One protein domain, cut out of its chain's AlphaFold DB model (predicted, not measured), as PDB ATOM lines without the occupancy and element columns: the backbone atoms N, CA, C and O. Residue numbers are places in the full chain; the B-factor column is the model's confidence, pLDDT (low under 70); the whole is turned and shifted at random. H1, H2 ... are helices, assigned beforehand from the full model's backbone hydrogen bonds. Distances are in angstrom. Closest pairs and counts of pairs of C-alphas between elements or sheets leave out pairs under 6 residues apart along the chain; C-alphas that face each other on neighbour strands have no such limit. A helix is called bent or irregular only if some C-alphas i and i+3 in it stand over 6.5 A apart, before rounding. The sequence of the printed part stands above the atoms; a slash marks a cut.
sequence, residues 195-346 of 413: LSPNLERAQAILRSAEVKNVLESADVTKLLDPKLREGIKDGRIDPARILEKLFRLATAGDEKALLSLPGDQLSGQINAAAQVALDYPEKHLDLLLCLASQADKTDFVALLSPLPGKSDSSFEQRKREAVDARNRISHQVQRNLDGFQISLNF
ATOM      1  N   LEU A 195     -36.820  -2.079 -30.385       96.75
ATOM      2  CA  LEU A 195     -35.443  -2.576 -30.421       96.75
ATOM      3  C   LEU A 195     -34.406  -1.453 -30.428       96.75
ATOM      4  O   LEU A 195     -33.387  -1.610 -29.768       96.75
ATOM      5  N   SER A 196     -34.643  -0.320 -31.102       97.06
ATOM      6  CA  SER A 196     -33.639   0.758 -31.186       97.06
ATOM      7  C   SER A 196     -33.192   1.288 -29.811       97.06
ATOM      8  O   SER A 196     -31.990   1.272 -29.547       97.06
ATOM      9  N   PRO A 197     -34.091   1.674 -28.879       97.88
ATOM     10  CA  PRO A 197     -33.659   2.136 -27.554       97.88
ATOM     11  C   PRO A 197     -33.019   1.024 -26.711       97.88
ATOM     12  O   PRO A 197     -32.130   1.271 -25.899       97.88
ATOM     13  N   ASN A 198     -33.470  -0.220 -26.889       97.75
ATOM     14  CA  ASN A 198     -32.907  -1.368 -26.185       97.75
ATOM     15  C   ASN A 198     -31.517  -1.740 -26.716       97.75
ATOM     16  O   ASN A 198     -30.663  -2.179 -25.952       97.75
ATOM     17  N   LEU A 199     -31.258  -1.515 -28.003       97.31
ATOM     18  CA  LEU A 199     -29.960  -1.714 -28.631       97.31
ATOM     19  C   LEU A 199     -28.908  -0.754 -28.073       97.31
ATOM     20  O   LEU A 199     -27.800  -1.183 -27.764       97.31
ATOM     21  N   GLU A 200     -29.252   0.522 -27.901       97.00
ATOM     22  CA  GLU A 200     -28.350   1.512 -27.298       97.00
ATOM     23  C   GLU A 200     -27.945   1.102 -25.875       97.00
ATOM     24  O   GLU A 200     -26.764   1.112 -25.520       97.00
ATOM     25  N   ARG A 201     -28.914   0.643 -25.074       97.69
ATOM     26  CA  ARG A 201     -28.661   0.126 -23.720       97.69
ATOM     27  C   ARG A 201     -27.848  -1.168 -23.733       97.69
ATOM     28  O   ARG A 201     -26.922  -1.312 -22.941       97.69
ATOM     29  N   ALA A 202     -28.143  -2.084 -24.653       97.19
ATOM     30  CA  ALA A 202     -27.393  -3.323 -24.829       97.19
ATOM     31  C   ALA A 202     -25.924  -3.054 -25.181       97.19
ATOM     32  O   ALA A 202     -25.026  -3.680 -24.622       97.19
ATOM     33  N   GLN A 203     -25.661  -2.077 -26.052       97.06
ATOM     34  CA  GLN A 203     -24.302  -1.638 -26.367       97.06
ATOM     35  C   GLN A 203     -23.604  -1.025 -25.144       97.06
ATOM     36  O   GLN A 203     -22.410  -1.246 -24.956       97.06
ATOM     37  N   ALA A 204     -24.325  -0.300 -24.284       96.94
ATOM     38  CA  ALA A 204     -23.770   0.217 -23.033       96.94
ATOM     39  C   ALA A 204     -23.410  -0.900 -22.033       96.94
ATOM     40  O   ALA A 204     -22.368  -0.814 -21.383       96.94
ATOM     41  N   ILE A 205     -24.226  -1.958 -21.935       96.81
ATOM     42  CA  ILE A 205     -23.915  -3.158 -21.136       96.81
ATOM     43  C   ILE A 205     -22.678  -3.855 -21.701       96.81
ATOM     44  O   ILE A 205     -21.751  -4.154 -20.959       96.81
ATOM     45  N   LEU A 206     -22.624  -4.045 -23.020       95.94
ATOM     46  CA  LEU A 206     -21.507  -4.710 -23.688       95.94
ATOM     47  C   LEU A 206     -20.170  -3.975 -23.498       95.94
ATOM     48  O   LEU A 206     -19.119  -4.604 -23.426       95.94
ATOM     49  N   ARG A 207     -20.207  -2.641 -23.416       95.81
ATOM     50  CA  ARG A 207     -19.027  -1.796 -23.169       95.81
ATOM     51  C   ARG A 207     -18.603  -1.752 -21.702       95.81
ATOM     52  O   ARG A 207     -17.562  -1.164 -21.412       95.81
ATOM     53  N   SER A 208     -19.385  -2.314 -20.781       96.75
ATOM     54  CA  SER A 208     -19.001  -2.352 -19.373       96.75
ATOM     55  C   SER A 208     -17.790  -3.267 -19.183       96.75
ATOM     56  O   SER A 208     -17.670  -4.304 -19.838       96.75
ATOM     57  N   ALA A 209     -16.869  -2.868 -18.304       96.06
ATOM     58  CA  ALA A 209     -15.630  -3.606 -18.082       96.06
ATOM     59  C   ALA A 209     -15.909  -5.030 -17.579       96.06
ATOM     60  O   ALA A 209     -15.246  -5.972 -17.998       96.06
ATOM     61  N   GLU A 210     -16.927  -5.197 -16.734       96.44
ATOM     62  CA  GLU A 210     -17.290  -6.484 -16.143       96.44
ATOM     63  C   GLU A 210     -17.731  -7.488 -17.214       96.44
ATOM     64  O   GLU A 210     -17.195  -8.592 -17.289       96.44
ATOM     65  N   VAL A 211     -18.662  -7.088 -18.088       95.81
ATOM     66  CA  VAL A 211     -19.176  -7.955 -19.159       95.81
ATOM     67  C   VAL A 211     -18.100  -8.195 -20.216       95.81
ATOM     68  O   VAL A 211     -17.920  -9.328 -20.662       95.81
ATOM     69  N   LYS A 212     -17.338  -7.157 -20.580       95.56
ATOM     70  CA  LYS A 212     -16.246  -7.267 -21.551       95.56
ATOM     71  C   LYS A 212     -15.181  -8.272 -21.101       95.56
ATOM     72  O   LYS A 212     -14.816  -9.140 -21.887       95.56
ATOM     73  N   ASN A 213     -14.754  -8.220 -19.838       95.31
ATOM     74  CA  ASN A 213     -13.755  -9.143 -19.289       95.31
ATOM     75  C   ASN A 213     -14.221 -10.608 -19.348       95.31
ATOM     76  O   ASN A 213     -13.432 -11.495 -19.671       95.31
ATOM     77  N   VAL A 214     -15.504 -10.874 -19.071       95.38
ATOM     78  CA  VAL A 214     -16.072 -12.231 -19.174       95.38
ATOM     79  C   VAL A 214     -16.105 -12.703 -20.624       95.38
ATOM     80  O   VAL A 214     -15.718 -13.835 -20.908       95.38
ATOM     81  N   LEU A 215     -16.525 -11.843 -21.554       94.31
ATOM     82  CA  LEU A 215     -16.598 -12.188 -22.976       94.31
ATOM     83  C   LEU A 215     -15.221 -12.435 -23.595       94.31
ATOM     84  O   LEU A 215     -15.090 -13.316 -24.443       94.31
ATOM     85  N   GLU A 216     -14.202 -11.696 -23.157       93.88
ATOM     86  CA  GLU A 216     -12.810 -11.859 -23.594       93.88
ATOM     87  C   GLU A 216     -12.108 -13.066 -22.955       93.88
ATOM     88  O   GLU A 216     -11.020 -13.446 -23.395       93.88
ATOM     89  N   SER A 217     -12.730 -13.724 -21.969       94.50
ATOM     90  CA  SER A 217     -12.203 -14.977 -21.430       94.50
ATOM     91  C   SER A 217     -12.113 -16.046 -22.526       94.50
ATOM     92  O   SER A 217     -12.989 -16.177 -23.392       94.50
ATOM     93  N   ALA A 218     -11.027 -16.823 -22.502       89.62
ATOM     94  CA  ALA A 218     -10.721 -17.800 -23.546       89.62
ATOM     95  C   ALA A 218     -11.819 -18.863 -23.717       89.62
ATOM     96  O   ALA A 218     -12.010 -19.368 -24.825       89.62
ATOM     97  N   ASP A 219     -12.539 -19.182 -22.642       91.94
ATOM     98  CA  ASP A 219     -13.597 -20.188 -22.642       91.94
ATOM     99  C   ASP A 219     -14.866 -19.668 -23.326       91.94
ATOM    100  O   ASP A 219     -15.375 -20.310 -24.245       91.94
ATOM    101  N   VAL A 220     -15.329 -18.465 -22.967       91.62
ATOM    102  CA  VAL A 220     -16.533 -17.862 -23.566       91.62
ATOM    103  C   VAL A 220     -16.281 -17.495 -25.025       91.62
ATOM    104  O   VAL A 220     -17.093 -17.802 -25.897       91.62
ATOM    105  N   THR A 221     -15.111 -16.930 -25.331       92.25
ATOM    106  CA  THR A 221     -14.734 -16.531 -26.695       92.25
ATOM    107  C   THR A 221     -14.809 -17.682 -27.710       92.25
ATOM    108  O   THR A 221     -15.102 -17.438 -28.882       92.25
ATOM    109  N   LYS A 222     -14.550 -18.929 -27.292       93.12
ATOM    110  CA  LYS A 222     -14.638 -20.116 -28.166       93.12
ATOM    111  C   LYS A 222     -16.077 -20.534 -28.473       93.12
ATOM    112  O   LYS A 222     -16.302 -21.172 -29.498       93.12
ATOM    113  N   LEU A 223     -17.017 -20.205 -27.590       92.19
ATOM    114  CA  LEU A 223     -18.429 -20.574 -27.704       92.19
ATOM    115  C   LEU A 223     -19.255 -19.525 -28.458       92.19
ATOM    116  O   LEU A 223     -20.310 -19.850 -29.004       92.19
ATOM    117  N   LEU A 224     -18.779 -18.278 -28.505       92.56
ATOM    118  CA  LEU A 224     -19.452 -17.190 -29.210       92.56
ATOM    119  C   LEU A 224     -19.450 -17.407 -30.727       92.56
ATOM    120  O   LEU A 224     -18.449 -17.793 -31.332       92.56
ATOM    121  N   ASP A 225     -20.571 -17.061 -31.361       92.06
ATOM    122  CA  ASP A 225     -20.667 -17.003 -32.820       92.06
ATOM    123  C   ASP A 225     -19.560 -16.092 -33.411       92.06
ATOM    124  O   ASP A 225     -19.394 -14.959 -32.942       92.06
ATOM    125  N   PRO A 226     -18.815 -16.513 -34.454       92.00
ATOM    126  CA  PRO A 226     -17.684 -15.744 -34.983       92.00
ATOM    127  C   PRO A 226     -18.037 -14.309 -35.390       92.00
ATOM    128  O   PRO A 226     -17.287 -13.381 -35.090       92.00
ATOM    129  N   LYS A 227     -19.218 -14.094 -35.990       89.94
ATOM    130  CA  LYS A 227     -19.674 -12.745 -36.366       89.94
ATOM    131  C   LYS A 227     -19.997 -11.900 -35.138       89.94
ATOM    132  O   LYS A 227     -19.927 -10.678 -35.171       89.94
ATOM    133  N   LEU A 228     -20.430 -12.531 -34.043       90.50
ATOM    134  CA  LEU A 228     -20.654 -11.838 -32.773       90.50
ATOM    135  C   LEU A 228     -19.332 -11.419 -32.150       90.50
ATOM    136  O   LEU A 228     -19.217 -10.286 -31.699       90.50
ATOM    137  N   ARG A 229     -18.335 -12.300 -32.184       91.56
ATOM    138  CA  ARG A 229     -16.999 -12.015 -31.669       91.56
ATOM    139  C   ARG A 229     -16.385 -10.768 -32.308       91.56
ATOM    140  O   ARG A 229     -15.777  -9.975 -31.599       91.56
ATOM    141  N   GLU A 230     -16.551 -10.581 -33.616       91.75
ATOM    142  CA  GLU A 230     -16.095  -9.367 -34.309       91.75
ATOM    143  C   GLU A 230     -16.834  -8.115 -33.817       91.75
ATOM    144  O   GLU A 230     -16.189  -7.168 -33.377       91.75
ATOM    145  N   GLY A 231     -18.171  -8.138 -33.766       88.81
ATOM    146  CA  GLY A 231     -18.953  -6.994 -33.271       88.81
ATOM    147  C   GLY A 231     -18.685  -6.640 -31.799       88.81
ATOM    148  O   GLY A 231     -18.676  -5.464 -31.431       88.81
ATOM    149  N   ILE A 232     -18.406  -7.643 -30.956       88.31
ATOM    150  CA  ILE A 232     -18.049  -7.442 -29.544       88.31
ATOM    151  C   ILE A 232     -16.742  -6.663 -29.405       88.31
ATOM    152  O   ILE A 232     -16.681  -5.757 -28.572       88.31
ATOM    153  N   LYS A 233     -15.724  -6.954 -30.229       89.50
ATOM    154  CA  LYS A 233     -14.450  -6.213 -30.205       89.50
ATOM    155  C   LYS A 233     -14.658  -4.719 -30.446       89.50
ATOM    156  O   LYS A 233     -14.027  -3.899 -29.785       89.50
ATOM    157  N   ASP A 234     -15.601  -4.384 -31.321       90.62
ATOM    158  CA  ASP A 234     -15.937  -3.002 -31.660       90.62
ATOM    159  C   ASP A 234     -16.949  -2.370 -30.686       90.62
ATOM    160  O   ASP A 234     -17.287  -1.189 -30.807       90.62
ATOM    161  N   GLY A 235     -17.476  -3.141 -29.724       90.38
ATOM    162  CA  GLY A 235     -18.532  -2.700 -28.813       90.38
ATOM    163  C   GLY A 235     -19.798  -2.261 -29.555       90.38
ATOM    164  O   GLY A 235     -20.449  -1.284 -29.152       90.38
ATOM    165  N   ARG A 236     -20.107  -2.927 -30.675       94.62
ATOM    166  CA  ARG A 236     -21.241  -2.632 -31.557       94.62
ATOM    167  C   ARG A 236     -22.059  -3.889 -31.807       94.62
ATOM    168  O   ARG A 236     -21.537  -4.961 -32.092       94.62
ATOM    169  N   ILE A 237     -23.373  -3.723 -31.742       94.94
ATOM    170  CA  ILE A 237     -24.330  -4.770 -32.087       94.94
ATOM    171  C   ILE A 237     -25.108  -4.284 -33.308       94.94
ATOM    172  O   ILE A 237     -25.653  -3.180 -33.279       94.94
ATOM    173  N   ASP A 238     -25.122  -5.088 -34.371       95.00
ATOM    174  CA  ASP A 238     -25.817  -4.780 -35.623       95.00
ATOM    175  C   ASP A 238     -27.342  -4.991 -35.472       95.00
ATOM    176  O   ASP A 238     -27.778  -6.126 -35.231       95.00
ATOM    177  N   PRO A 239     -28.172  -3.937 -35.628       95.56
ATOM    178  CA  PRO A 239     -29.624  -4.062 -35.543       95.56
ATOM    179  C   PRO A 239     -30.217  -5.040 -36.565       95.56
ATOM    180  O   PRO A 239     -31.184  -5.738 -36.250       95.56
ATOM    181  N   ALA A 240     -29.660  -5.109 -37.781       95.88
ATOM    182  CA  ALA A 240     -30.185  -5.977 -38.836       95.88
ATOM    183  C   ALA A 240     -30.052  -7.454 -38.448       95.88
ATOM    184  O   ALA A 240     -30.990  -8.237 -38.603       95.88
ATOM    185  N   ARG A 241     -28.917  -7.809 -37.843       95.50
ATOM    186  CA  ARG A 241     -28.647  -9.157 -37.350       95.50
ATOM    187  C   ARG A 241     -29.533  -9.559 -36.171       95.50
ATOM    188  O   ARG A 241     -29.955 -10.714 -36.108       95.50
ATOM    189  N   ILE A 242     -29.834  -8.642 -35.246       96.94
ATOM    190  CA  ILE A 242     -30.775  -8.923 -34.146       96.94
ATOM    191  C   ILE A 242     -32.149  -9.277 -34.713       96.94
ATOM    192  O   ILE A 242     -32.742 -10.272 -34.299       96.94
ATOM    193  N   LEU A 243     -32.641  -8.489 -35.675       97.56
ATOM    194  CA  LEU A 243     -33.919  -8.751 -36.338       97.56
ATOM    195  C   LEU A 243     -33.905 -10.091 -37.075       97.56
ATOM    196  O   LEU A 243     -34.837 -10.875 -36.919       97.56
ATOM    197  N   GLU A 244     -32.836 -10.389 -37.814       97.38
ATOM    198  CA  GLU A 244     -32.665 -11.679 -38.489       97.38
ATOM    199  C   GLU A 244     -32.730 -12.849 -37.494       97.38
ATOM    200  O   GLU A 244     -33.482 -13.802 -37.708       97.38
ATOM    201  N   LYS A 245     -31.997 -12.770 -36.373       97.50
ATOM    202  CA  LYS A 245     -32.031 -13.797 -35.320       97.50
ATOM    203  C   LYS A 245     -33.412 -13.918 -34.690       97.50
ATOM    204  O   LYS A 245     -33.878 -15.036 -34.486       97.50
ATOM    205  N   LEU A 246     -34.073 -12.794 -34.419       98.12
ATOM    206  CA  LEU A 246     -35.425 -12.785 -33.876       98.12
ATOM    207  C   LEU A 246     -36.398 -13.503 -34.818       98.12
ATOM    208  O   LEU A 246     -37.118 -14.392 -34.378       98.12
ATOM    209  N   PHE A 247     -36.381 -13.185 -36.114       98.06
ATOM    210  CA  PHE A 247     -37.232 -13.841 -37.112       98.06
ATOM    211  C   PHE A 247     -36.892 -15.323 -37.269       98.06
ATOM    212  O   PHE A 247     -37.786 -16.163 -37.383       98.06
ATOM    213  N   ARG A 248     -35.601 -15.667 -37.230       98.25
ATOM    214  CA  ARG A 248     -35.142 -17.054 -37.294       98.25
ATOM    215  C   ARG A 248     -35.662 -17.888 -36.129       98.25
ATOM    216  O   ARG A 248     -36.127 -18.998 -36.359       98.25
ATOM    217  N   LEU A 249     -35.584 -17.364 -34.910       98.12
ATOM    218  CA  LEU A 249     -36.013 -18.077 -33.708       98.12
ATOM    219  C   LEU A 249     -37.536 -18.092 -33.537       98.12
ATOM    220  O   LEU A 249     -38.076 -19.097 -33.094       98.12
ATOM    221  N   ALA A 250     -38.226 -17.012 -33.903       98.12
ATOM    222  CA  ALA A 250     -39.669 -16.898 -33.712       98.12
ATOM    223  C   ALA A 250     -40.478 -17.633 -34.796       98.12
ATOM    224  O   ALA A 250     -41.514 -18.217 -34.507       98.12
ATOM    225  N   THR A 251     -40.032 -17.600 -36.056       97.81
ATOM    226  CA  THR A 251     -40.813 -18.090 -37.212       97.81
ATOM    227  C   THR A 251     -39.945 -18.754 -38.278       97.81
ATOM    228  O   THR A 251     -40.226 -18.645 -39.472       97.81
ATOM    229  N   ALA A 252     -38.855 -19.413 -37.875       97.88
ATOM    230  CA  ALA A 252     -37.928 -20.100 -38.784       97.88
ATOM    231  C   ALA A 252     -37.379 -19.210 -39.925       97.88
ATOM    232  O   ALA A 252     -36.977 -19.705 -40.974       97.88
ATOM    233  N   GLY A 253     -37.340 -17.891 -39.716       97.50
ATOM    234  CA  GLY A 253     -36.813 -16.905 -40.661       97.50
ATOM    235  C   GLY A 253     -37.881 -16.203 -41.497       97.50
ATOM    236  O   GLY A 253     -37.555 -15.253 -42.205       97.50
ATOM    237  N   ASP A 254     -39.152 -16.606 -41.406       98.19
ATOM    238  CA  ASP A 254     -40.231 -15.932 -42.129       98.19
ATOM    239  C   ASP A 254     -40.650 -14.629 -41.423       98.19
ATOM    240  O   ASP A 254     -41.560 -14.602 -40.591       98.19
ATOM    241  N   GLU A 255     -39.985 -13.525 -41.780       97.56
ATOM    242  CA  GLU A 255     -40.328 -12.167 -41.330       97.56
ATOM    243  C   GLU A 255     -41.814 -11.845 -41.564       97.56
ATOM    244  O   GLU A 255     -42.473 -11.208 -40.735       97.56
ATOM    245  N   LYS A 256     -42.363 -12.259 -42.713       97.38
ATOM    246  CA  LYS A 256     -43.718 -11.886 -43.124       97.38
ATOM    247  C   LYS A 256     -44.760 -12.585 -42.269       97.38
ATOM    248  O   LYS A 256     -45.773 -11.944 -41.978       97.38
ATOM    249  N   ALA A 257     -44.511 -13.841 -41.895       97.75
ATOM    250  CA  ALA A 257     -45.355 -14.594 -40.980       97.75
ATOM    251  C   ALA A 257     -45.398 -13.899 -39.619       97.75
ATOM    252  O   ALA A 257     -46.478 -13.479 -39.204       97.75
ATOM    253  N   LEU A 258     -44.236 -13.657 -38.995       98.00
ATOM    254  CA  LEU A 258     -44.160 -13.047 -37.664       98.00
ATOM    255  C   LEU A 258     -44.852 -11.685 -37.620       98.00
ATOM    256  O   LEU A 258     -45.737 -11.454 -36.803       98.00
ATOM    257  N   LEU A 259     -44.487 -10.781 -38.531       97.81
ATOM    258  CA  LEU A 259     -44.975  -9.402 -38.506       97.81
ATOM    259  C   LEU A 259     -46.447  -9.269 -38.913       97.81
ATOM    260  O   LEU A 259     -47.037  -8.205 -38.725       97.81
ATOM    261  N   SER A 260     -47.057 -10.316 -39.472       96.31
ATOM    262  CA  SER A 260     -48.493 -10.331 -39.770       96.31
ATOM    263  C   SER A 260     -49.369 -10.724 -38.577       96.31
ATOM    264  O   SER A 260     -50.566 -10.431 -38.609       96.31
ATOM    265  N   LEU A 261     -48.787 -11.322 -37.530       97.00
ATOM    266  CA  LEU A 261     -49.514 -11.817 -36.361       97.00
ATOM    267  C   LEU A 261     -50.145 -10.682 -35.538       97.00
ATOM    268  O   LEU A 261     -49.509  -9.638 -35.372       97.00
ATOM    269  N   PRO A 262     -51.359 -10.881 -34.979       96.06
ATOM    270  CA  PRO A 262     -51.946 -10.010 -33.957       96.06
ATOM    271  C   PRO A 262     -50.973  -9.738 -32.806       96.06
ATOM    272  O   PRO A 262     -50.147 -10.592 -32.498       96.06
ATOM    273  N   GLY A 263     -51.106  -8.589 -32.135       95.56
ATOM    274  CA  GLY A 263     -50.142  -8.146 -31.120       95.56
ATOM    275  C   GLY A 263     -49.844  -9.177 -30.026       95.56
ATOM    276  O   GLY A 263     -48.680  -9.363 -29.683       95.56
ATOM    277  N   ASP A 264     -50.858  -9.910 -29.556       97.19
ATOM    278  CA  ASP A 264     -50.700 -10.947 -28.525       97.19
ATOM    279  C   ASP A 264     -49.983 -12.205 -29.048       97.19
ATOM    280  O   ASP A 264     -49.202 -12.841 -28.344       97.19
ATOM    281  N   GLN A 265     -50.220 -12.573 -30.310       97.88
ATOM    282  CA  GLN A 265     -49.527 -13.698 -30.942       97.88
ATOM    283  C   GLN A 265     -48.086 -13.320 -31.293       97.88
ATOM    284  O   GLN A 265     -47.178 -14.128 -31.110       97.88
ATOM    285  N   LEU A 266     -47.866 -12.084 -31.755       97.94
ATOM    286  CA  LEU A 266     -46.542 -11.532 -32.015       97.94
ATOM    287  C   LEU A 266     -45.689 -11.543 -30.740       97.94
ATOM    288  O   LEU A 266     -44.575 -12.061 -30.771       97.94
ATOM    289  N   SER A 267     -46.205 -11.022 -29.619       97.94
ATOM    290  CA  SER A 267     -45.481 -11.046 -28.342       97.94
ATOM    291  C   SER A 267     -45.226 -12.475 -27.859       97.94
ATOM    292  O   SER A 267     -44.118 -12.767 -27.416       97.94
ATOM    293  N   GLY A 268     -46.189 -13.388 -28.030       98.06
ATOM    294  CA  GLY A 268     -46.021 -14.810 -27.720       98.06
ATOM    295  C   GLY A 268     -44.866 -15.470 -28.484       98.06
ATOM    296  O   GLY A 268     -44.037 -16.147 -27.875       98.06
ATOM    297  N   GLN A 269     -44.755 -15.232 -29.795       98.44
ATOM    298  CA  GLN A 269     -43.655 -15.768 -30.611       98.44
ATOM    299  C   GLN A 269     -42.303 -15.126 -30.269       98.44
ATOM    300  O   GLN A 269     -41.283 -15.813 -30.211       98.44
ATOM    301  N   ILE A 270     -42.281 -13.820 -29.984       98.38
ATOM    302  CA  ILE A 270     -41.068 -13.133 -29.521       98.38
ATOM    303  C   ILE A 270     -40.626 -13.688 -28.158       98.38
ATOM    304  O   ILE A 270     -39.433 -13.902 -27.954       98.38
ATOM    305  N   ASN A 271     -41.557 -13.967 -27.242       98.19
ATOM    306  CA  ASN A 271     -41.246 -14.584 -25.954       98.19
ATOM    307  C   ASN A 271     -40.652 -15.987 -26.134       98.19
ATOM    308  O   ASN A 271     -39.647 -16.302 -25.504       98.19
ATOM    309  N   ALA A 272     -41.204 -16.807 -27.036       98.31
ATOM    310  CA  ALA A 272     -40.628 -18.112 -27.362       98.31
ATOM    311  C   ALA A 272     -39.186 -17.984 -27.890       98.31
ATOM    312  O   ALA A 272     -38.289 -18.672 -27.407       98.31
ATOM    313  N   ALA A 273     -38.935 -17.042 -28.807       98.44
ATOM    314  CA  ALA A 273     -37.585 -16.744 -29.287       98.44
ATOM    315  C   ALA A 273     -36.645 -16.271 -28.165       98.44
ATOM    316  O   ALA A 273     -35.473 -16.643 -28.137       98.44
ATOM    317  N   ALA A 274     -37.158 -15.477 -27.224       98.31
ATOM    318  CA  ALA A 274     -36.398 -14.992 -26.081       98.31
ATOM    319  C   ALA A 274     -35.989 -16.121 -25.125       98.31
ATOM    320  O   ALA A 274     -34.862 -16.115 -24.637       98.31
ATOM    321  N   GLN A 275     -36.865 -17.107 -24.899       98.38
ATOM    322  CA  GLN A 275     -36.534 -18.294 -24.101       98.38
ATOM    323  C   GLN A 275     -35.406 -19.101 -24.753       98.38
ATOM    324  O   GLN A 275     -34.439 -19.439 -24.082       98.38
ATOM    325  N   VAL A 276     -35.447 -19.300 -26.076       98.31
ATOM    326  CA  VAL A 276     -34.343 -19.963 -26.797       98.31
ATOM    327  C   VAL A 276     -33.041 -19.165 -26.685       98.31
ATOM    328  O   VAL A 276     -31.970 -19.744 -26.505       98.31
ATOM    329  N   ALA A 277     -33.111 -17.832 -26.758       98.06
ATOM    330  CA  ALA A 277     -31.938 -16.981 -26.576       98.06
ATOM    331  C   ALA A 277     -31.367 -17.050 -25.149       98.06
ATOM    332  O   ALA A 277     -30.161 -16.907 -24.973       98.06
ATOM    333  N   LEU A 278     -32.219 -17.281 -24.148       97.62
ATOM    334  CA  LEU A 278     -31.828 -17.456 -22.753       97.62
ATOM    335  C   LEU A 278     -31.253 -18.852 -22.469       97.62
ATOM    336  O   LEU A 278     -30.373 -18.981 -21.622       97.62
ATOM    337  N   ASP A 279     -31.739 -19.881 -23.163       97.31
ATOM    338  CA  ASP A 279     -31.248 -21.260 -23.045       97.31
ATOM    339  C   ASP A 279     -29.890 -21.461 -23.735       97.31
ATOM    340  O   ASP A 279     -29.101 -22.298 -23.300       97.31
ATOM    341  N   TYR A 280     -29.607 -20.674 -24.780       97.06
ATOM    342  CA  TYR A 280     -28.347 -20.697 -25.534       97.06
ATOM    343  C   TYR A 280     -27.740 -19.287 -25.664       97.06
ATOM    344  O   TYR A 280     -27.639 -18.746 -26.781       97.06
ATOM    345  N   PRO A 281     -27.354 -18.656 -24.537       96.44
ATOM    346  CA  PRO A 281     -26.892 -17.273 -24.521       96.44
ATOM    347  C   PRO A 281     -25.644 -17.069 -25.383       96.44
ATOM    348  O   PRO A 281     -25.512 -16.031 -26.019       96.44
ATOM    349  N   GLU A 282     -24.763 -18.059 -25.516       94.31
ATOM    350  CA  GLU A 282     -23.543 -17.983 -26.324       94.31
ATOM    351  C   GLU A 282     -23.807 -17.803 -27.832       94.31
ATOM    352  O   GLU A 282     -23.044 -17.134 -28.537       94.31
ATOM    353  N   LYS A 283     -24.926 -18.337 -28.340       95.38
ATOM    354  CA  LYS A 283     -25.315 -18.231 -29.761       95.38
ATOM    355  C   LYS A 283     -26.132 -16.975 -30.052       95.38
ATOM    356  O   LYS A 283     -26.105 -16.435 -31.168       95.38
ATOM    357  N   HIS A 284     -26.870 -16.503 -29.053       97.31
ATOM    358  CA  HIS A 284     -27.892 -15.467 -29.197       97.31
ATOM    359  C   HIS A 284     -27.677 -14.273 -28.263       97.31
ATOM    360  O   HIS A 284     -28.622 -13.543 -27.980       97.31
ATOM    361  N   LEU A 285     -26.440 -14.048 -27.813       97.06
ATOM    362  CA  LEU A 285     -26.115 -13.010 -26.836       97.06
ATOM    363  C   LEU A 285     -26.522 -11.602 -27.283       97.06
ATOM    364  O   LEU A 285     -27.003 -10.826 -26.474       97.06
ATOM    365  N   ASP A 286     -26.347 -11.261 -28.557       96.81
ATOM    366  CA  ASP A 286     -26.783  -9.978 -29.128       96.81
ATOM    367  C   ASP A 286     -28.292  -9.752 -28.973       96.81
ATOM    368  O   ASP A 286     -28.722  -8.682 -28.536       96.81
ATOM    369  N   LEU A 287     -29.089 -10.771 -29.297       97.69
ATOM    370  CA  LEU A 287     -30.533 -10.744 -29.099       97.69
ATOM    371  C   LEU A 287     -30.872 -10.691 -27.605       97.69
ATOM    372  O   LEU A 287     -31.686  -9.864 -27.206       97.69
ATOM    373  N   LEU A 288     -30.227 -11.512 -26.773       98.31
ATOM    374  CA  LEU A 288     -30.474 -11.558 -25.333       98.31
ATOM    375  C   LEU A 288     -30.148 -10.221 -24.650       98.31
ATOM    376  O   LEU A 288     -30.980  -9.706 -23.911       98.31
ATOM    377  N   LEU A 289     -28.991  -9.619 -24.944       97.62
ATOM    378  CA  LEU A 289     -28.600  -8.297 -24.440       97.62
ATOM    379  C   LEU A 289     -29.606  -7.218 -24.851       97.62
ATOM    380  O   LEU A 289     -29.894  -6.319 -24.067       97.62
ATOM    381  N   CYS A 290     -30.160  -7.303 -26.064       97.75
ATOM    382  CA  CYS A 290     -31.192  -6.378 -26.523       97.75
ATOM    383  C   CYS A 290     -32.524  -6.597 -25.783       97.75
ATOM    384  O   CYS A 290     -33.125  -5.648 -25.287       97.75
ATOM    385  N   LEU A 291     -32.986  -7.838 -25.640       98.06
ATOM    386  CA  LEU A 291     -34.255  -8.140 -24.967       98.06
ATOM    387  C   LEU A 291     -34.204  -7.868 -23.457       98.06
ATOM    388  O   LEU A 291     -35.188  -7.409 -22.871       98.06
ATOM    389  N   ALA A 292     -33.048  -8.100 -22.840       98.06
ATOM    390  CA  ALA A 292     -32.779  -7.896 -21.425       98.06
ATOM    391  C   ALA A 292     -31.925  -6.643 -21.170       98.06
ATOM    392  O   ALA A 292     -31.186  -6.581 -20.192       98.06
ATOM    393  N   SER A 293     -32.044  -5.606 -22.005       97.62
ATOM    394  CA  SER A 293     -31.182  -4.412 -21.948       97.62
ATOM    395  C   SER A 293     -31.310  -3.564 -20.670       97.62
ATOM    396  O   SER A 293     -30.696  -2.506 -20.565       97.62
ATOM    397  N   GLN A 294     -32.199  -3.945 -19.757       97.75
ATOM    398  CA  GLN A 294     -32.426  -3.306 -18.459       97.75
ATOM    399  C   GLN A 294     -32.072  -4.240 -17.289       97.75
ATOM    400  O   GLN A 294     -32.267  -3.859 -16.140       97.75
ATOM    401  N   ALA A 295     -31.608  -5.463 -17.564       98.06
ATOM    402  CA  ALA A 295     -31.141  -6.373 -16.528       98.06
ATOM    403  C   ALA A 295     -29.795  -5.898 -15.962       98.06
ATOM    404  O   ALA A 295     -29.063  -5.143 -16.612       98.06
ATOM    405  N   ASP A 296     -29.483  -6.340 -14.746       98.06
ATOM    406  CA  ASP A 296     -28.230  -5.985 -14.094       98.06
ATOM    407  C   ASP A 296     -27.040  -6.592 -14.854       98.06
ATOM    408  O   ASP A 296     -27.082  -7.725 -15.337       98.06
ATOM    409  N   LYS A 297     -25.946  -5.836 -14.962       97.69
ATOM    410  CA  LYS A 297     -24.712  -6.294 -15.614       97.69
ATOM    411  C   LYS A 297     -24.129  -7.517 -14.901       97.69
ATOM    412  O   LYS A 297     -23.585  -8.403 -15.556       97.69
ATOM    413  N   THR A 298     -24.263  -7.571 -13.576       97.69
ATOM    414  CA  THR A 298     -23.811  -8.693 -12.744       97.69
ATOM    415  C   THR A 298     -24.562  -9.981 -13.066       97.69
ATOM    416  O   THR A 298     -23.953 -11.049 -13.049       97.69
ATOM    417  N   ASP A 299     -25.833  -9.894 -13.469       98.31
ATOM    418  CA  ASP A 299     -26.607 -11.061 -13.901       98.31
ATOM    419  C   ASP A 299     -26.067 -11.629 -15.216       98.31
ATOM    420  O   ASP A 299     -25.941 -12.843 -15.360       98.31
ATOM    421  N   PHE A 300     -25.676 -10.773 -16.165       97.62
ATOM    422  CA  PHE A 300     -25.022 -11.235 -17.394       97.62
ATOM    423  C   PHE A 300     -23.658 -11.860 -17.117       97.62
ATOM    424  O   PHE A 300     -23.330 -12.889 -17.701       97.62
ATOM    425  N   VAL A 301     -22.872 -11.272 -16.212       97.06
ATOM    426  CA  VAL A 301     -21.587 -11.839 -15.778       97.06
ATOM    427  C   VAL A 301     -21.793 -13.226 -15.169       97.06
ATOM    428  O   VAL A 301     -21.114 -14.164 -15.578       97.06
ATOM    429  N   ALA A 302     -22.748 -13.381 -14.250       97.31
ATOM    430  CA  ALA A 302     -23.056 -14.663 -13.619       97.31
ATOM    431  C   ALA A 302     -23.579 -15.702 -14.625       97.31
ATOM    432  O   ALA A 302     -23.180 -16.862 -14.566       97.31
ATOM    433  N   LEU A 303     -24.423 -15.286 -15.576       97.19
ATOM    434  CA  LEU A 303     -24.980 -16.163 -16.609       97.19
ATOM    435  C   LEU A 303     -23.921 -16.648 -17.612       97.19
ATOM    436  O   LEU A 303     -23.984 -17.790 -18.063       97.19
ATOM    437  N   LEU A 304     -22.977 -15.783 -17.990       96.31
ATOM    438  CA  LEU A 304     -21.973 -16.070 -19.023       96.31
ATOM    439  C   LEU A 304     -20.680 -16.671 -18.471       96.31
ATOM    440  O   LEU A 304     -19.874 -17.191 -19.243       96.31
ATOM    441  N   SER A 305     -20.457 -16.584 -17.162       95.38
ATOM    442  CA  SER A 305     -19.256 -17.136 -16.545       95.38
ATOM    443  C   SER A 305     -19.234 -18.662 -16.689       95.38
ATOM    444  O   SER A 305     -20.224 -19.322 -16.362       95.38
ATOM    445  N   PRO A 306     -18.114 -19.255 -17.138       94.56
ATOM    446  CA  PRO A 306     -18.004 -20.701 -17.236       94.56
ATOM    447  C   PRO A 306     -18.150 -21.331 -15.846       94.56
ATOM    448  O   PRO A 306     -17.590 -20.846 -14.854       94.56
ATOM    449  N   LEU A 307     -18.907 -22.427 -15.772       94.38
ATOM    450  CA  LEU A 307     -19.002 -23.203 -14.543       94.38
ATOM    451  C   LEU A 307     -17.644 -23.871 -14.263       94.38
ATOM    452  O   LEU A 307     -17.042 -24.425 -15.187       94.38
ATOM    453  N   PRO A 308     -17.156 -23.840 -13.013       92.44
ATOM    454  CA  PRO A 308     -15.914 -24.500 -12.646       92.44
ATOM    455  C   PRO A 308     -16.066 -26.021 -12.787       92.44
ATOM    456  O   PRO A 308     -17.168 -26.551 -12.959       92.44
ATOM    457  N   GLY A 309     -14.953 -26.753 -12.725       94.12
ATOM    458  CA  GLY A 309     -15.001 -28.215 -12.737       94.12
ATOM    459  C   GLY A 309     -15.864 -28.748 -11.586       94.12
ATOM    460  O   GLY A 309     -15.865 -28.181 -10.499       94.12
ATOM    461  N   LYS A 310     -16.574 -29.866 -11.797       95.00
ATOM    462  CA  LYS A 310     -17.470 -30.468 -10.782       95.00
ATOM    463  C   LYS A 310     -16.788 -30.788  -9.439       95.00
ATOM    464  O   LYS A 310     -17.482 -30.990  -8.453       95.00
ATOM    465  N   SER A 311     -15.459 -30.888  -9.412       94.00
ATOM    466  CA  SER A 311     -14.664 -31.130  -8.202       94.00
ATOM    467  C   SER A 311     -14.411 -29.876  -7.359       94.00
ATOM    468  O   SER A 311     -13.910 -29.994  -6.247       94.00
ATOM    469  N   ASP A 312     -14.702 -28.685  -7.882       95.25
ATOM    470  CA  ASP A 312     -14.513 -27.419  -7.177       95.25
ATOM    471  C   ASP A 312     -15.656 -27.200  -6.174       95.25
ATOM    472  O   ASP A 312     -16.834 -27.269  -6.530       95.25
ATOM    473  N   SER A 313     -15.325 -26.898  -4.915       94.31
ATOM    474  CA  SER A 313     -16.312 -26.615  -3.864       94.31
ATOM    475  C   SER A 313     -17.234 -25.436  -4.199       94.31
ATOM    476  O   SER A 313     -18.348 -25.361  -3.687       94.31
ATOM    477  N   SER A 314     -16.798 -24.525  -5.074       95.38
ATOM    478  CA  SER A 314     -17.592 -23.381  -5.534       95.38
ATOM    479  C   SER A 314     -18.595 -23.719  -6.644       95.38
ATOM    480  O   SER A 314     -19.429 -22.876  -6.982       95.38
ATOM    481  N   PHE A 315     -18.564 -24.939  -7.201       96.19
ATOM    482  CA  PHE A 315     -19.427 -25.351  -8.313       96.19
ATOM    483  C   PHE A 315     -20.915 -25.169  -8.009       96.19
ATOM    484  O   PHE A 315     -21.630 -24.533  -8.784       96.19
ATOM    485  N   GLU A 316     -21.384 -25.672  -6.865       96.19
ATOM    486  CA  GLU A 316     -22.798 -25.574  -6.489       96.19
ATOM    487  C   GLU A 316     -23.229 -24.130  -6.212       96.19
ATOM    488  O   GLU A 316     -24.347 -23.748  -6.557       96.19
ATOM    489  N   GLN A 317     -22.342 -23.303  -5.649       96.56
ATOM    490  CA  GLN A 317     -22.632 -21.890  -5.427       96.56
ATOM    491  C   GLN A 317     -22.778 -21.141  -6.758       96.56
ATOM    492  O   GLN A 317     -23.816 -20.526  -6.993       96.56
ATOM    493  N   ARG A 318     -21.802 -21.255  -7.668       95.62
ATOM    494  CA  ARG A 318     -21.862 -20.576  -8.974       95.62
ATOM    495  C   ARG A 318     -23.013 -21.068  -9.839       95.62
ATOM    496  O   ARG A 318     -23.626 -20.288 -10.559       95.62
ATOM    497  N   LYS A 319     -23.343 -22.357  -9.756       96.75
ATOM    498  CA  LYS A 319     -24.511 -22.920 -10.437       96.75
ATOM    499  C   LYS A 319     -25.809 -22.283  -9.939       96.75
ATOM    500  O   LYS A 319     -26.658 -21.949 -10.761       96.75
ATOM    501  N   ARG A 320     -25.968 -22.094  -8.622       97.12
ATOM    502  CA  ARG A 320     -27.126 -21.383  -8.052       97.12
ATOM    503  C   ARG A 320     -27.156 -19.925  -8.502       97.12
ATOM    504  O   ARG A 320     -28.185 -19.482  -8.992       97.12
ATOM    505  N   GLU A 321     -26.023 -19.227  -8.436       96.75
ATOM    506  CA  GLU A 321     -25.907 -17.833  -8.884       96.75
ATOM    507  C   GLU A 321     -26.282 -17.666 -10.366       96.75
ATOM    508  O   GLU A 321     -27.039 -16.758 -10.707       96.75
ATOM    509  N   ALA A 322     -25.828 -18.571 -11.238       96.62
ATOM    510  CA  ALA A 322     -26.177 -18.567 -12.658       96.62
ATOM    511  C   ALA A 322     -27.674 -18.840 -12.896       96.62
ATOM    512  O   ALA A 322     -28.294 -18.198 -13.744       96.62
ATOM    513  N   VAL A 323     -28.280 -19.762 -12.137       97.31
ATOM    514  CA  VAL A 323     -29.728 -20.038 -12.205       97.31
ATOM    515  C   VAL A 323     -30.540 -18.834 -11.727       97.31
ATOM    516  O   VAL A 323     -31.508 -18.447 -12.383       97.31
ATOM    517  N   ASP A 324     -30.135 -18.203 -10.629       98.19
ATOM    518  CA  ASP A 324     -30.807 -17.022 -10.095       98.19
ATOM    519  C   ASP A 324     -30.688 -15.829 -11.053       98.19
ATOM    520  O   ASP A 324     -31.680 -15.141 -11.310       98.19
ATOM    521  N   ALA A 325     -29.509 -15.623 -11.647       97.94
ATOM    522  CA  ALA A 325     -29.289 -14.622 -12.688       97.94
ATOM    523  C   ALA A 325     -30.160 -14.887 -13.926       97.94
ATOM    524  O   ALA A 325     -30.832 -13.976 -14.414       97.94
ATOM    525  N   ARG A 326     -30.237 -16.143 -14.392       98.00
ATOM    526  CA  ARG A 326     -31.132 -16.550 -15.490       98.00
ATOM    527  C   ARG A 326     -32.588 -16.202 -15.179       98.00
ATOM    528  O   ARG A 326     -33.282 -15.663 -16.039       98.00
ATOM    529  N   ASN A 327     -33.053 -16.479 -13.962       98.31
ATOM    530  CA  ASN A 327     -34.424 -16.182 -13.547       98.31
ATOM    531  C   ASN A 327     -34.698 -14.670 -13.519       98.31
ATOM    532  O   ASN A 327     -35.724 -14.226 -14.039       98.31
ATOM    533  N   ARG A 328     -33.769 -13.862 -12.987       98.38
ATOM    534  CA  ARG A 328     -33.883 -12.393 -12.994       98.38
ATOM    535  C   ARG A 328     -33.919 -11.824 -14.411       98.38
ATOM    536  O   ARG A 328     -34.808 -11.028 -14.721       98.38
ATOM    537  N   ILE A 329     -33.030 -12.289 -15.289       98.38
ATOM    538  CA  ILE A 329     -33.017 -11.909 -16.708       98.38
ATOM    539  C   ILE A 329     -34.336 -12.306 -17.382       98.38
ATOM    540  O   ILE A 329     -34.947 -11.474 -18.052       98.38
ATOM    541  N   SER A 330     -34.829 -13.529 -17.162       98.31
ATOM    542  CA  SER A 330     -36.114 -13.989 -17.707       98.31
ATOM    543  C   SER A 330     -37.272 -13.084 -17.283       98.31
ATOM    544  O   SER A 330     -38.069 -12.663 -18.122       98.31
ATOM    545  N   HIS A 331     -37.359 -12.734 -15.998       98.19
ATOM    546  CA  HIS A 331     -38.387 -11.817 -15.505       98.19
ATOM    547  C   HIS A 331     -38.273 -10.423 -16.125       98.19
ATOM    548  O   HIS A 331     -39.290  -9.803 -16.441       98.19
ATOM    549  N   GLN A 332     -37.053  -9.930 -16.336       98.12
ATOM    550  CA  GLN A 332     -36.846  -8.641 -16.985       98.12
ATOM    551  C   GLN A 332     -37.280  -8.662 -18.456       98.12
ATOM    552  O   GLN A 332     -37.936  -7.725 -18.915       98.12
ATOM    553  N   VAL A 333     -36.958  -9.734 -19.185       98.00
ATOM    554  CA  VAL A 333     -37.415  -9.950 -20.565       98.00
ATOM    555  C   VAL A 333     -38.940  -9.973 -20.622       98.00
ATOM    556  O   VAL A 333     -39.519  -9.254 -21.431       98.00
ATOM    557  N   GLN A 334     -39.594 -10.731 -19.734       98.19
ATOM    558  CA  GLN A 334     -41.057 -10.802 -19.656       98.19
ATOM    559  C   GLN A 334     -41.678  -9.417 -19.448       98.19
ATOM    560  O   GLN A 334     -42.508  -8.999 -20.246       98.19
ATOM    561  N   ARG A 335     -41.200  -8.642 -18.465       98.25
ATOM    562  CA  ARG A 335     -41.704  -7.278 -18.215       98.25
ATOM    563  C   ARG A 335     -41.504  -6.339 -19.409       98.25
ATOM    564  O   ARG A 335     -42.374  -5.518 -19.697       98.25
ATOM    565  N   ASN A 336     -40.370  -6.443 -20.106       97.44
ATOM    566  CA  ASN A 336     -40.108  -5.663 -21.319       97.44
ATOM    567  C   ASN A 336     -41.092  -6.041 -22.444       97.44
ATOM    568  O   ASN A 336     -41.638  -5.161 -23.113       97.44
ATOM    569  N   LEU A 337     -41.364  -7.338 -22.617       97.44
ATOM    570  CA  LEU A 337     -42.315  -7.844 -23.608       97.44
ATOM    571  C   LEU A 337     -43.765  -7.477 -23.282       97.44
ATOM    572  O   LEU A 337     -44.484  -7.055 -24.188       97.44
ATOM    573  N   ASP A 338     -44.171  -7.540 -22.015       97.88
ATOM    574  CA  ASP A 338     -45.500  -7.116 -21.567       97.88
ATOM    575  C   ASP A 338     -45.716  -5.624 -21.858       97.88
ATOM    576  O   ASP A 338     -46.715  -5.225 -22.464       97.88
ATOM    577  N   GLY A 339     -44.735  -4.785 -21.500       97.69
ATOM    578  CA  GLY A 339     -44.761  -3.354 -21.807       97.69
ATOM    579  C   GLY A 339     -44.840  -3.081 -23.312       97.69
ATOM    580  O   GLY A 339     -45.618  -2.229 -23.759       97.69
ATOM    581  N   PHE A 340     -44.091  -3.840 -24.118       97.38
ATOM    582  CA  PHE A 340     -44.166  -3.771 -25.574       97.38
ATOM    583  C   PHE A 340     -45.562  -4.145 -26.092       97.38
ATOM    584  O   PHE A 340     -46.144  -3.345 -26.832       97.38
ATOM    585  N   GLN A 341     -46.120  -5.286 -25.672       97.44
ATOM    586  CA  GLN A 341     -47.436  -5.787 -26.084       97.44
ATOM    587  C   GLN A 341     -48.551  -4.786 -25.766       97.44
ATOM    588  O   GLN A 341     -49.336  -4.433 -26.651       97.44
ATOM    589  N   ILE A 342     -48.583  -4.259 -24.537       97.69
ATOM    590  CA  ILE A 342     -49.557  -3.239 -24.124       97.69
ATOM    591  C   ILE A 342     -49.436  -2.006 -25.028       97.69
ATOM    592  O   ILE A 342     -50.437  -1.519 -25.564       97.69
ATOM    593  N   SER A 343     -48.209  -1.520 -25.253       97.31
ATOM    594  CA  SER A 343     -47.977  -0.342 -26.095       97.31
ATOM    595  C   SER A 343     -48.390  -0.570 -27.553       97.31
ATOM    596  O   SER A 343     -48.930   0.336 -28.191       97.31
ATOM    597  N   LEU A 344     -48.147  -1.771 -28.083       96.81
ATOM    598  CA  LEU A 344     -48.450  -2.154 -29.454       96.81
ATOM    599  C   LEU A 344     -49.964  -2.188 -29.672       96.81
ATOM    600  O   LEU A 344     -50.469  -1.503 -30.564       96.81
ATOM    601  N   ASN A 345     -50.680  -2.910 -28.806       96.12
ATOM    602  CA  ASN A 345     -52.132  -3.055 -28.864       96.12
ATOM    603  C   ASN A 345     -52.839  -1.707 -28.697       96.12
ATOM    604  O   ASN A 345     -53.723  -1.364 -29.488       96.12
ATOM    605  N   PHE A 346     -52.413  -0.900 -27.719       96.06
ATOM    606  CA  PHE A 346     -52.979   0.428 -27.499       96.06
ATOM    607  C   PHE A 346     -52.782   1.340 -28.714       96.06
ATOM    608  O   PHE A 346     -53.737   1.951 -29.197       96.06
TER     609      PHE A 346
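AT A GLANCE: This is residues 195 to 346 of the 413 residues of an uncharacterized protein of Deltaproteobacteria bacterium RIFCSPLOWO2_12_FULL_60_19 (UniProt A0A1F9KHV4). A long straight helix, H10, runs along one side of an elongated pile of shorter, mostly crossed helices; H7 runs beside it the opposite way, and H9 crosses the half nearer its start. The short irregular H8 sits in the core, with H1, H5 and H7 packed round it; H6 lies at one end, and residues 309 to 314 stick out at the other. The printed part has 152 residues with ten named helices, H1 to H10 in order, and no named strand: the class is all helix. It is compact, with a radius of gyration of the C-alphas of 15.7 A and spans of 50 by 30 by 26 A.

IN THESE COORDINATES: H1, residues 195 to 206, begins with C-alpha 195 at (-35.443, -2.576, -30.421) and is 15.6 A long. H2 is residues 209 to 215, H3 218 to 223 and H4 226 to 233. H5, residues 239 to 251, is 18.0 A long, and H6 is residues 255 to 260. H7, residues 263 to 279, is 24.4 A long from C-alpha 263 at (-50.142, -8.146, -31.120). H8, residues 281 to 291, is irregular: C-alphas 283 and 286 are 8.4 A apart. H9 is residues 297 to 304. H10, residues 315 to 346, spans 46.5 A and ends with C-alpha 346 at (-52.979, 0.428, -27.499).

HOW THE PARTS SIT: H7, H8 and H10 form a bundle, a group of helices set together. H7 and H10 touch at a shallow tilt of 17 degrees, opposite ways; their closest C-alphas, Gly 263 and Asn 345, are 5.9 A apart. H7 and H8 form a helical hairpin, closest at C-alphas 277 and 284, 5.1 A. H8 and H10 are close but not clearly touching, at 5.7 A between C-alphas 291 and 333. H8 touches H1 at a steep tilt of 56 degrees, closest at C-alphas 202 and 289, 5.1 A. H5 touches H7 about perpendicular, at 79 degrees, closest at C-alphas 249 and 273, 4.9 A. H6 and H7, a helical hairpin, only just touch, with 3 pairs of C-alphas within 8 A. H9 touches residues 318 to 329 of H10 at a steep tilt of 63 degrees, and H2 at a shallow 13 degrees. H3 only just touches H8, with 3 pairs; H4 touches no helix but is near H2. Every O i to N i+4 pair is within hydrogen-bond range in H1, H2, H4 to H7, H9 and H10; H8 has 5 of 7, and H3 has 0 of 2 beside 2 of 3 O i to N i+3 pairs.

THE WHOLE: The two C-alphas farthest apart, Ser 311 and Phe 346, are 53.3 A from each other. The printed part has no cut and no long link; H9 to H10 is short, with 10 residues, and the others are tight. The mean pLDDT of the printed part is 96.3, and no printed residue is under 70.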